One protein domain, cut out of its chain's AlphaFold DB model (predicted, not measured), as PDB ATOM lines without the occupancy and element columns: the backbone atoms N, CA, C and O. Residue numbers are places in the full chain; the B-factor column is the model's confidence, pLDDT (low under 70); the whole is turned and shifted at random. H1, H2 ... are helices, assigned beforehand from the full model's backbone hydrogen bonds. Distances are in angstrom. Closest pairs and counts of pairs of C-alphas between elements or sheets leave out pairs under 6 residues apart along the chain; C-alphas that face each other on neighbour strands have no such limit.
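Overview. This is residues 22 to 33 and 58 to 108 of the 108 residues of an uncharacterized protein of Candidatus Acidianus copahuensis (UniProt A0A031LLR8). A long helix, H2, runs through the middle; H1 crosses it on one side, and the hairpin of H3 and H4 lies on the other, packed on H2 through H4. The printed part has 63 residues, with four named helices, H1 to H4 in chain order, and no named strand; the class is all helix. It is compact, with a radius of gyration of the C-alphas of 10.8 A, and spans 30 by 25 by 23 A.

Along the chain. H1, residues 22 to 33, begins at C-alpha 22 (-14.505, 47.255, -44.085). H2, residues 58 to 75, is 25.7 A long from first to last C-alpha. H3 is residues 81 to 92; H4, residues 97 to 107, ends at C-alpha 107 (-2.482, 34.470, -23.768).

Arrangement. With residues 24 to 28 alone, H1 touches H2 at a steep tilt of 51 degrees, closest C-alphas Val 24 and Phe 66, 5.9 A. H4 touches H2 at 41 degrees, steep, closest C-alphas Ser 63 and Val 98, 5.0 A. H3, with residues 85 to 89 alone, touches H4 in a hairpin, closest C-alphas Glu 89 and Leu 99, 6.6 A. Every O i to N i+4 pair in H1, H2, H3 and H4 is within hydrogen-bond range.

Size, cuts and confidence. Residues 34 to 57 are not printed; C-alphas 33 and 58 are 24.6 A apart across the cut. Residues 107 to 108 have pLDDT under 70.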
ATOM      1  N   GLU A  22     -13.041  47.248 -44.156       95.00
ATOM      2  CA  GLU A  22     -14.505  47.255 -44.085       95.00
ATOM      3  C   GLU A  22     -15.092  45.926 -44.576       95.00
ATOM      4  O   GLU A  22     -15.995  45.397 -43.928       95.00
ATOM      5  N   CYS A  23     -14.553  45.350 -45.659       94.19
ATOM      6  CA  CYS A  23     -14.954  44.022 -46.134       94.19
ATOM      7  C   CYS A  23     -14.729  42.956 -45.057       94.19
ATOM      8  O   CYS A  23     -15.642  42.195 -44.739       94.19
ATOM      9  N   VAL A  24     -13.544  42.941 -44.437       94.06
ATOM     10  CA  VAL A  24     -13.241  42.007 -43.340       94.06
ATOM     11  C   VAL A  24     -14.185  42.231 -42.154       94.06
ATOM     12  O   VAL A  24     -14.691  41.272 -41.575       94.06
ATOM     13  N   GLY A  25     -14.496  43.490 -41.836       94.31
ATOM     14  CA  GLY A  25     -15.470  43.844 -40.806       94.31
ATOM     15  C   GLY A  25     -16.871  43.285 -41.069       94.31
ATOM     16  O   GLY A  25     -17.502  42.787 -40.141       94.31
ATOM     17  N   GLN A  26     -17.339  43.289 -42.320       92.25
ATOM     18  CA  GLN A  26     -18.616  42.662 -42.690       92.25
ATOM     19  C   GLN A  26     -18.590  41.143 -42.495       92.25
ATOM     20  O   GLN A  26     -19.564  40.576 -42.014       92.25
ATOM     21  N   VAL A  27     -17.467  40.481 -42.800       90.75
ATOM     22  CA  VAL A  27     -17.309  39.035 -42.561       90.75
ATOM     23  C   VAL A  27     -17.388  38.709 -41.062       90.75
ATOM     24  O   VAL A  27     -17.984  37.699 -40.690       90.75
ATOM     25  N   VAL A  28     -16.851  39.575 -40.194       92.62
ATOM     26  CA  VAL A  28     -16.995  39.450 -38.729       92.62
ATOM     27  C   VAL A  28     -18.448  39.637 -38.284       92.62
ATOM     28  O   VAL A  28     -18.935  38.872 -37.456       92.62
ATOM     29  N   GLU A  29     -19.159  40.627 -38.819       90.56
ATOM     30  CA  GLU A  29     -20.578  40.832 -38.497       90.56
ATOM     31  C   GLU A  29     -21.434  39.638 -38.924       90.56
ATOM     32  O   GLU A  29     -22.255  39.144 -38.152       90.56
ATOM     33  N   ASP A  30     -21.217  39.132 -40.135       88.12
ATOM     34  CA  ASP A  30     -21.912  37.953 -40.647       88.12
ATOM     35  C   ASP A  30     -21.644  36.727 -39.760       88.12
ATOM     36  O   ASP A  30     -22.569  35.973 -39.447       88.12
ATOM     37  N   TYR A  31     -20.397  36.557 -39.304       88.25
ATOM     38  CA  TYR A  31     -20.018  35.517 -38.351       88.25
ATOM     39  C   TYR A  31     -20.794  35.628 -37.038       88.25
ATOM     40  O   TYR A  31     -21.486  34.683 -36.653       88.25
ATOM     41  N   LEU A  32     -20.717  36.778 -36.363       88.81
ATOM     42  CA  LEU A  32     -21.361  36.989 -35.065       88.81
ATOM     43  C   LEU A  32     -22.882  36.837 -35.169       88.81
ATOM     44  O   LEU A  32     -23.503  36.180 -34.334       88.81
ATOM     45  N   ASN A  33     -23.485  37.349 -36.241       86.69
ATOM     46  CA  ASN A  33     -24.906  37.152 -36.504       86.69
ATOM     47  C   ASN A  33     -25.253  35.674 -36.728       86.69
ATOM     48  O   ASN A  33     -26.291  35.222 -36.248       86.69
ATOM     49  N   LYS A  58      -2.160  37.902 -48.461       88.31
ATOM     50  CA  LYS A  58      -3.392  38.660 -48.237       88.31
ATOM     51  C   LYS A  58      -4.366  37.927 -47.321       88.31
ATOM     52  O   LYS A  58      -4.985  38.546 -46.460       88.31
ATOM     53  N   THR A  59      -4.507  36.613 -47.478       87.00
ATOM     54  CA  THR A  59      -5.402  35.796 -46.646       87.00
ATOM     55  C   THR A  59      -4.904  35.746 -45.205       87.00
ATOM     56  O   THR A  59      -5.707  35.839 -44.272       87.00
ATOM     57  N   ILE A  60      -3.585  35.674 -45.003       89.50
ATOM     58  CA  ILE A  60      -2.968  35.744 -43.672       89.50
ATOM     59  C   ILE A  60      -3.213  37.125 -43.048       89.50
ATOM     60  O   ILE A  60      -3.717  37.209 -41.927       89.50
ATOM     61  N   ALA A  61      -2.945  38.205 -43.788       91.94
ATOM     62  CA  ALA A  61      -3.179  39.570 -43.321       91.94
ATOM     63  C   ALA A  61      -4.657  39.815 -42.968       91.94
ATOM     64  O   ALA A  61      -4.977  40.343 -41.901       91.94
ATOM     65  N   ASN A  62      -5.578  39.357 -43.815       93.50
ATOM     66  CA  ASN A  62      -7.009  39.473 -43.564       93.50
ATOM     67  C   ASN A  62      -7.465  38.607 -42.383       93.50
ATOM     68  O   ASN A  62      -8.364  39.017 -41.654       93.50
ATOM     69  N   SER A  63      -6.825  37.462 -42.132       92.12
ATOM     70  CA  SER A  63      -7.075  36.645 -40.936       92.12
ATOM     71  C   SER A  63      -6.650  37.354 -39.649       92.12
ATOM     72  O   SER A  63      -7.355  37.277 -38.641       92.12
ATOM     73  N   TYR A  64      -5.534  38.086 -39.682       93.25
ATOM     74  CA  TYR A  64      -5.108  38.932 -38.567       93.25
ATOM     75  C   TYR A  64      -6.120  40.057 -38.308       93.25
ATOM     76  O   TYR A  64      -6.619  40.205 -37.193       93.25
ATOM     77  N   ILE A  65      -6.504  40.797 -39.357       95.12
ATOM     78  CA  ILE A  65      -7.494  41.885 -39.267       95.12
ATOM     79  C   ILE A  65      -8.844  41.358 -38.762       95.12
ATOM     80  O   ILE A  65      -9.477  41.995 -37.919       95.12
ATOM     81  N   PHE A  66      -9.281  40.195 -39.250       94.69
ATOM     82  CA  PHE A  66     -10.502  39.535 -38.794       94.69
ATOM     83  C   PHE A  66     -10.449  39.277 -37.287       94.69
ATOM     84  O   PHE A  66     -11.375  39.653 -36.574       94.69
ATOM     85  N   SER A  67      -9.346  38.698 -36.806       93.62
ATOM     86  CA  SER A  67      -9.150  38.374 -35.388       93.62
ATOM     87  C   SER A  67      -9.167  39.633 -34.517       93.62
ATOM     88  O   SER A  67      -9.862  39.675 -33.506       93.62
ATOM     89  N   GLU A  68      -8.490  40.698 -34.954       94.12
ATOM     90  CA  GLU A  68      -8.474  41.987 -34.255       94.12
ATOM     91  C   GLU A  68      -9.880  42.612 -34.157       94.12
ATOM     92  O   GLU A  68     -10.301  43.059 -33.086       94.12
ATOM     93  N   ILE A  69     -10.625  42.661 -35.268       94.88
ATOM     94  CA  ILE A  69     -11.980  43.233 -35.293       94.88
ATOM     95  C   ILE A  69     -12.934  42.385 -34.446       94.88
ATOM     96  O   ILE A  69     -13.743  42.946 -33.703       94.88
ATOM     97  N   LEU A  70     -12.835  41.057 -34.549       93.69
ATOM     98  CA  LEU A  70     -13.646  40.124 -33.776       93.69
ATOM     99  C   LEU A  70     -13.441  40.346 -32.280       93.69
ATOM    100  O   LEU A  70     -14.416  40.587 -31.578       93.69
ATOM    101  N   LEU A  71     -12.195  40.363 -31.805       91.69
ATOM    102  CA  LEU A  71     -11.889  40.588 -30.390       91.69
ATOM    103  C   LEU A  71     -12.431  41.920 -29.886       91.69
ATOM    104  O   LEU A  71     -13.105  41.954 -28.861       91.69
ATOM    105  N   ARG A  72     -12.215  43.010 -30.634       91.06
ATOM    106  CA  ARG A  72     -12.759  44.324 -30.263       91.06
ATOM    107  C   ARG A  72     -14.273  44.276 -30.088       91.06
ATOM    108  O   ARG A  72     -14.780  44.864 -29.145       91.06
ATOM    109  N   LYS A  73     -14.998  43.592 -30.974       90.69
ATOM    110  CA  LYS A  73     -16.457  43.457 -30.859       90.69
ATOM    111  C   LYS A  73     -16.865  42.572 -29.690       90.69
ATOM    112  O   LYS A  73     -17.816  42.906 -28.994       90.69
ATOM    113  N   VAL A  74     -16.134  41.484 -29.473       89.25
ATOM    114  CA  VAL A  74     -16.439  40.497 -28.438       89.25
ATOM    115  C   VAL A  74     -16.236  41.074 -27.042       89.25
ATOM    116  O   VAL A  74     -17.098  40.873 -26.196       89.25
ATOM    117  N   ILE A  75     -15.184  41.877 -26.831       85.00
ATOM    118  CA  ILE A  75     -14.910  42.581 -25.563       85.00
ATOM    119  C   ILE A  75     -16.098  43.443 -25.111       85.00
ATOM    120  O   ILE A  75     -16.354  43.563 -23.917       85.00
ATOM    121  N   PHE A  76     -16.822  44.049 -26.053       80.94
ATOM    122  CA  PHE A  76     -17.990  44.888 -25.762       80.94
ATOM    123  C   PHE A  76     -19.323  44.139 -25.897       80.94
ATOM    124  O   PHE A  76     -20.378  44.771 -25.930       80.94
ATOM    125  N   SER A  77     -19.290  42.810 -26.004       82.81
ATOM    126  CA  SER A  77     -20.471  41.958 -26.142       82.81
ATOM    127  C   SER A  77     -20.562  40.953 -24.995       82.81
ATOM    128  O   SER A  77     -19.555  40.614 -24.385       82.81
ATOM    129  N   ASP A  78     -21.750  40.392 -24.773       82.88
ATOM    130  CA  ASP A  78     -21.958  39.298 -23.812       82.88
ATOM    131  C   ASP A  78     -21.577  37.912 -24.379       82.88
ATOM    132  O   ASP A  78     -21.989  36.875 -23.854       82.88
ATOM    133  N   ILE A  79     -20.846  37.863 -25.497       85.56
ATOM    134  CA  ILE A  79     -20.468  36.609 -26.150       85.56
ATOM    135  C   ILE A  79     -19.185  36.077 -25.513       85.56
ATOM    136  O   ILE A  79     -18.151  36.738 -25.528       85.56
ATOM    137  N   ASP A  80     -19.242  34.847 -25.008       87.75
ATOM    138  CA  ASP A  80     -18.071  34.159 -24.470       87.75
ATOM    139  C   ASP A  80     -17.045  33.867 -25.581       87.75
ATOM    140  O   ASP A  80     -17.339  33.193 -26.578       87.75
ATOM    141  N   ILE A  81     -15.820  34.364 -25.399       87.81
ATOM    142  CA  ILE A  81     -14.716  34.154 -26.335       87.81
ATOM    143  C   ILE A  81     -14.346  32.673 -26.469       87.81
ATOM    144  O   ILE A  81     -13.964  32.239 -27.555       87.81
ATOM    145  N   GLU A  82     -14.507  31.858 -25.421       89.19
ATOM    146  CA  GLU A  82     -14.224  30.422 -25.496       89.19
ATOM    147  C   GLU A  82     -15.214  29.701 -26.411       89.19
ATOM    148  O   GLU A  82     -14.836  28.793 -27.157       89.19
ATOM    149  N   LEU A  83     -16.474  30.148 -26.420       89.44
ATOM    150  CA  LEU A  83     -17.493  29.641 -27.334       89.44
ATOM    151  C   LEU A  83     -17.149  29.980 -28.790       89.44
ATOM    152  O   LEU A  83     -17.300  29.124 -29.663       89.44
ATOM    153  N   ILE A  84     -16.646  31.189 -29.044       90.25
ATOM    154  CA  ILE A  84     -16.167  31.607 -30.367       90.25
ATOM    155  C   ILE A  84     -14.964  30.779 -30.812       90.25
ATOM    156  O   ILE A  84     -14.954  30.293 -31.939       90.25
ATOM    157  N   ILE A  85     -13.957  30.612 -29.949       90.56
ATOM    158  CA  ILE A  85     -12.754  29.837 -30.277       90.56
ATOM    159  C   ILE A  85     -13.145  28.404 -30.631       90.56
ATOM    160  O   ILE A  85     -12.697  27.897 -31.656       90.56
ATOM    161  N   ARG A  86     -14.018  27.769 -29.839       90.12
ATOM    162  CA  ARG A  86     -14.448  26.392 -30.100       90.12
ATOM    163  C   ARG A  86     -15.222  26.263 -31.413       90.12
ATOM    164  O   ARG A  86     -14.960  25.345 -32.178       90.12
ATOM    165  N   ASP A  87     -16.147  27.185 -31.688       88.19
ATOM    166  CA  ASP A  87     -16.911  27.188 -32.942       88.19
ATOM    167  C   ASP A  87     -16.005  27.399 -34.167       88.19
ATOM    168  O   ASP A  87     -16.134  26.686 -35.165       88.19
ATOM    169  N   LEU A  88     -15.047  28.327 -34.086       88.31
ATOM    170  CA  LEU A  88     -14.084  28.559 -35.160       88.31
ATOM    171  C   LEU A  88     -13.130  27.371 -35.331       88.31
ATOM    172  O   LEU A  88     -12.842  26.999 -36.464       88.31
ATOM    173  N   GLU A  89     -12.664  26.748 -34.248       88.00
ATOM    174  CA  GLU A  89     -11.803  25.560 -34.302       88.00
ATOM    175  C   GLU A  89     -12.533  24.373 -34.947       88.00
ATOM    176  O   GLU A  89     -11.975  23.718 -35.830       88.00
ATOM    177  N   ASP A  90     -13.808  24.159 -34.601       85.75
ATOM    178  CA  ASP A  90     -14.665  23.138 -35.217       85.75
ATOM    179  C   ASP A  90     -14.890  23.390 -36.720       85.75
ATOM    180  O   ASP A  90     -14.994  22.441 -37.510       85.75
ATOM    181  N   LYS A  91     -14.978  24.665 -37.123       80.62
ATOM    182  CA  LYS A  91     -15.215  25.073 -38.514       80.62
ATOM    183  C   LYS A  91     -13.954  25.067 -39.369       80.62
ATOM    184  O   LYS A  91     -14.069  24.749 -40.548       80.62
ATOM    185  N   LEU A  92     -12.797  25.431 -38.814       81.12
ATOM    186  CA  LEU A  92     -11.597  25.795 -39.579       81.12
ATOM    187  C   LEU A  92     -10.391  24.892 -39.355       81.12
ATOM    188  O   LEU A  92      -9.474  24.896 -40.175       81.12
ATOM    189  N   GLY A  93     -10.377  24.157 -38.247       81.56
ATOM    190  CA  GLY A  93      -9.178  23.496 -37.758       81.56
ATOM    191  C   GLY A  93      -8.329  24.398 -36.859       81.56
ATOM    192  O   GLY A  93      -8.413  25.628 -36.871       81.56
ATOM    193  N   SER A  94      -7.507  23.746 -36.044       82.38
ATOM    194  CA  SER A  94      -6.722  24.357 -34.966       82.38
ATOM    195  C   SER A  94      -5.557  25.233 -35.435       82.38
ATOM    196  O   SER A  94      -5.031  26.017 -34.651       82.38
ATOM    197  N   ASP A  95      -5.136  25.066 -36.683       84.00
ATOM    198  CA  ASP A  95      -3.977  25.683 -37.335       84.00
ATOM    199  C   ASP A  95      -4.354  26.796 -38.322       84.00
ATOM    200  O   ASP A  95      -3.481  27.433 -38.913       84.00
ATOM    201  N   HIS A  96      -5.648  27.082 -38.474       85.19
ATOM    202  CA  HIS A  96      -6.101  28.206 -39.275       85.19
ATOM    203  C   HIS A  96      -5.552  29.530 -38.698       85.19
ATOM    204  O   HIS A  96      -5.672  29.743 -37.488       85.19
ATOM    205  N   PRO A  97      -5.035  30.473 -39.518       88.56
ATOM    206  CA  PRO A  97      -4.424  31.713 -39.023       88.56
ATOM    207  C   PRO A  97      -5.308  32.503 -38.048       88.56
ATOM    208  O   PRO A  97      -4.831  32.949 -37.015       88.56
ATOM    209  N   VAL A  98      -6.618  32.603 -38.316       90.62
ATOM    210  CA  VAL A  98      -7.603  33.165 -37.365       90.62
ATOM    211  C   VAL A  98      -7.520  32.522 -35.972       90.62
ATOM    212  O   VAL A  98      -7.470  33.243 -34.982       90.62
ATOM    213  N   LEU A  99      -7.482  31.189 -35.863       89.88
ATOM    214  CA  LEU A  99      -7.389  30.511 -34.562       89.88
ATOM    215  C   LEU A  99      -6.045  30.761 -33.896       89.88
ATOM    216  O   LEU A  99      -6.003  30.979 -32.690       89.88
ATOM    217  N   VAL A 100      -4.964  30.734 -34.677       89.31
ATOM    218  CA  VAL A 100      -3.616  31.002 -34.167       89.31
ATOM    219  C   VAL A 100      -3.559  32.402 -33.558       89.31
ATOM    220  O   VAL A 100      -3.161  32.541 -32.405       89.31
ATOM    221  N   PHE A 101      -4.038  33.416 -34.281       90.88
ATOM    222  CA  PHE A 101      -4.068  34.790 -33.784       90.88
ATOM    223  C   PHE A 101      -4.991  34.944 -32.571       90.88
ATOM    224  O   PHE A 101      -4.582  35.525 -31.573       90.88
ATOM    225  N   LEU A 102      -6.210  34.393 -32.601       90.06
ATOM    226  CA  LEU A 102      -7.130  34.477 -31.458       90.06
ATOM    227  C   LEU A 102      -6.571  33.821 -30.190       90.06
ATOM    228  O   LEU A 102      -6.778  34.353 -29.103       90.06
ATOM    229  N   LYS A 103      -5.859  32.692 -30.315       86.56
ATOM    230  CA  LYS A 103      -5.189  32.038 -29.181       86.56
ATOM    231  C   LYS A 103      -4.049  32.906 -28.639       86.56
ATOM    232  O   LYS A 103      -3.990  33.103 -27.434       86.56
ATOM    233  N   GLN A 104      -3.228  33.500 -29.512       85.56
ATOM    234  CA  GLN A 104      -2.173  34.434 -29.094       85.56
ATOM    235  C   GLN A 104      -2.731  35.624 -28.304       85.56
ATOM    236  O   GLN A 104      -2.216  35.940 -27.243       85.56
ATOM    237  N   PHE A 105      -3.823  36.231 -28.770       79.25
ATOM    238  CA  PHE A 105      -4.449  37.358 -28.074       79.25
ATOM    239  C   PHE A 105      -5.127  36.994 -26.743       79.25
ATOM    240  O   PHE A 105      -5.440  37.895 -25.974       79.25
ATOM    241  N   LYS A 106      -5.427  35.714 -26.491       70.56
ATOM    242  CA  LYS A 106      -5.955  35.244 -25.199       70.56
ATOM    243  C   LYS A 106      -4.840  35.071 -24.162       70.56
ATOM    244  O   LYS A 106      -5.114  35.179 -22.969       70.56
ATOM    245  N   ASP A 107      -3.637  34.740 -24.623       62.03
ATOM    246  CA  ASP A 107      -2.482  34.470 -23.768       62.03
ATOM    247  C   ASP A 107      -1.722  35.754 -23.355       62.03
ATOM    248  O   ASP A 107      -0.869  35.678 -22.468       62.03
ATOM    249  N   ASP A 108      -2.056  36.908 -23.952       51.56
ATOM    250  CA  ASP A 108      -1.591  38.264 -23.585       51.56
ATOM    251  C   ASP A 108      -2.557  38.973 -22.611       51.56
ATOM    252  O   ASP A 108      -2.068  39.588 -21.630       51.56
TER     253      ASP A 108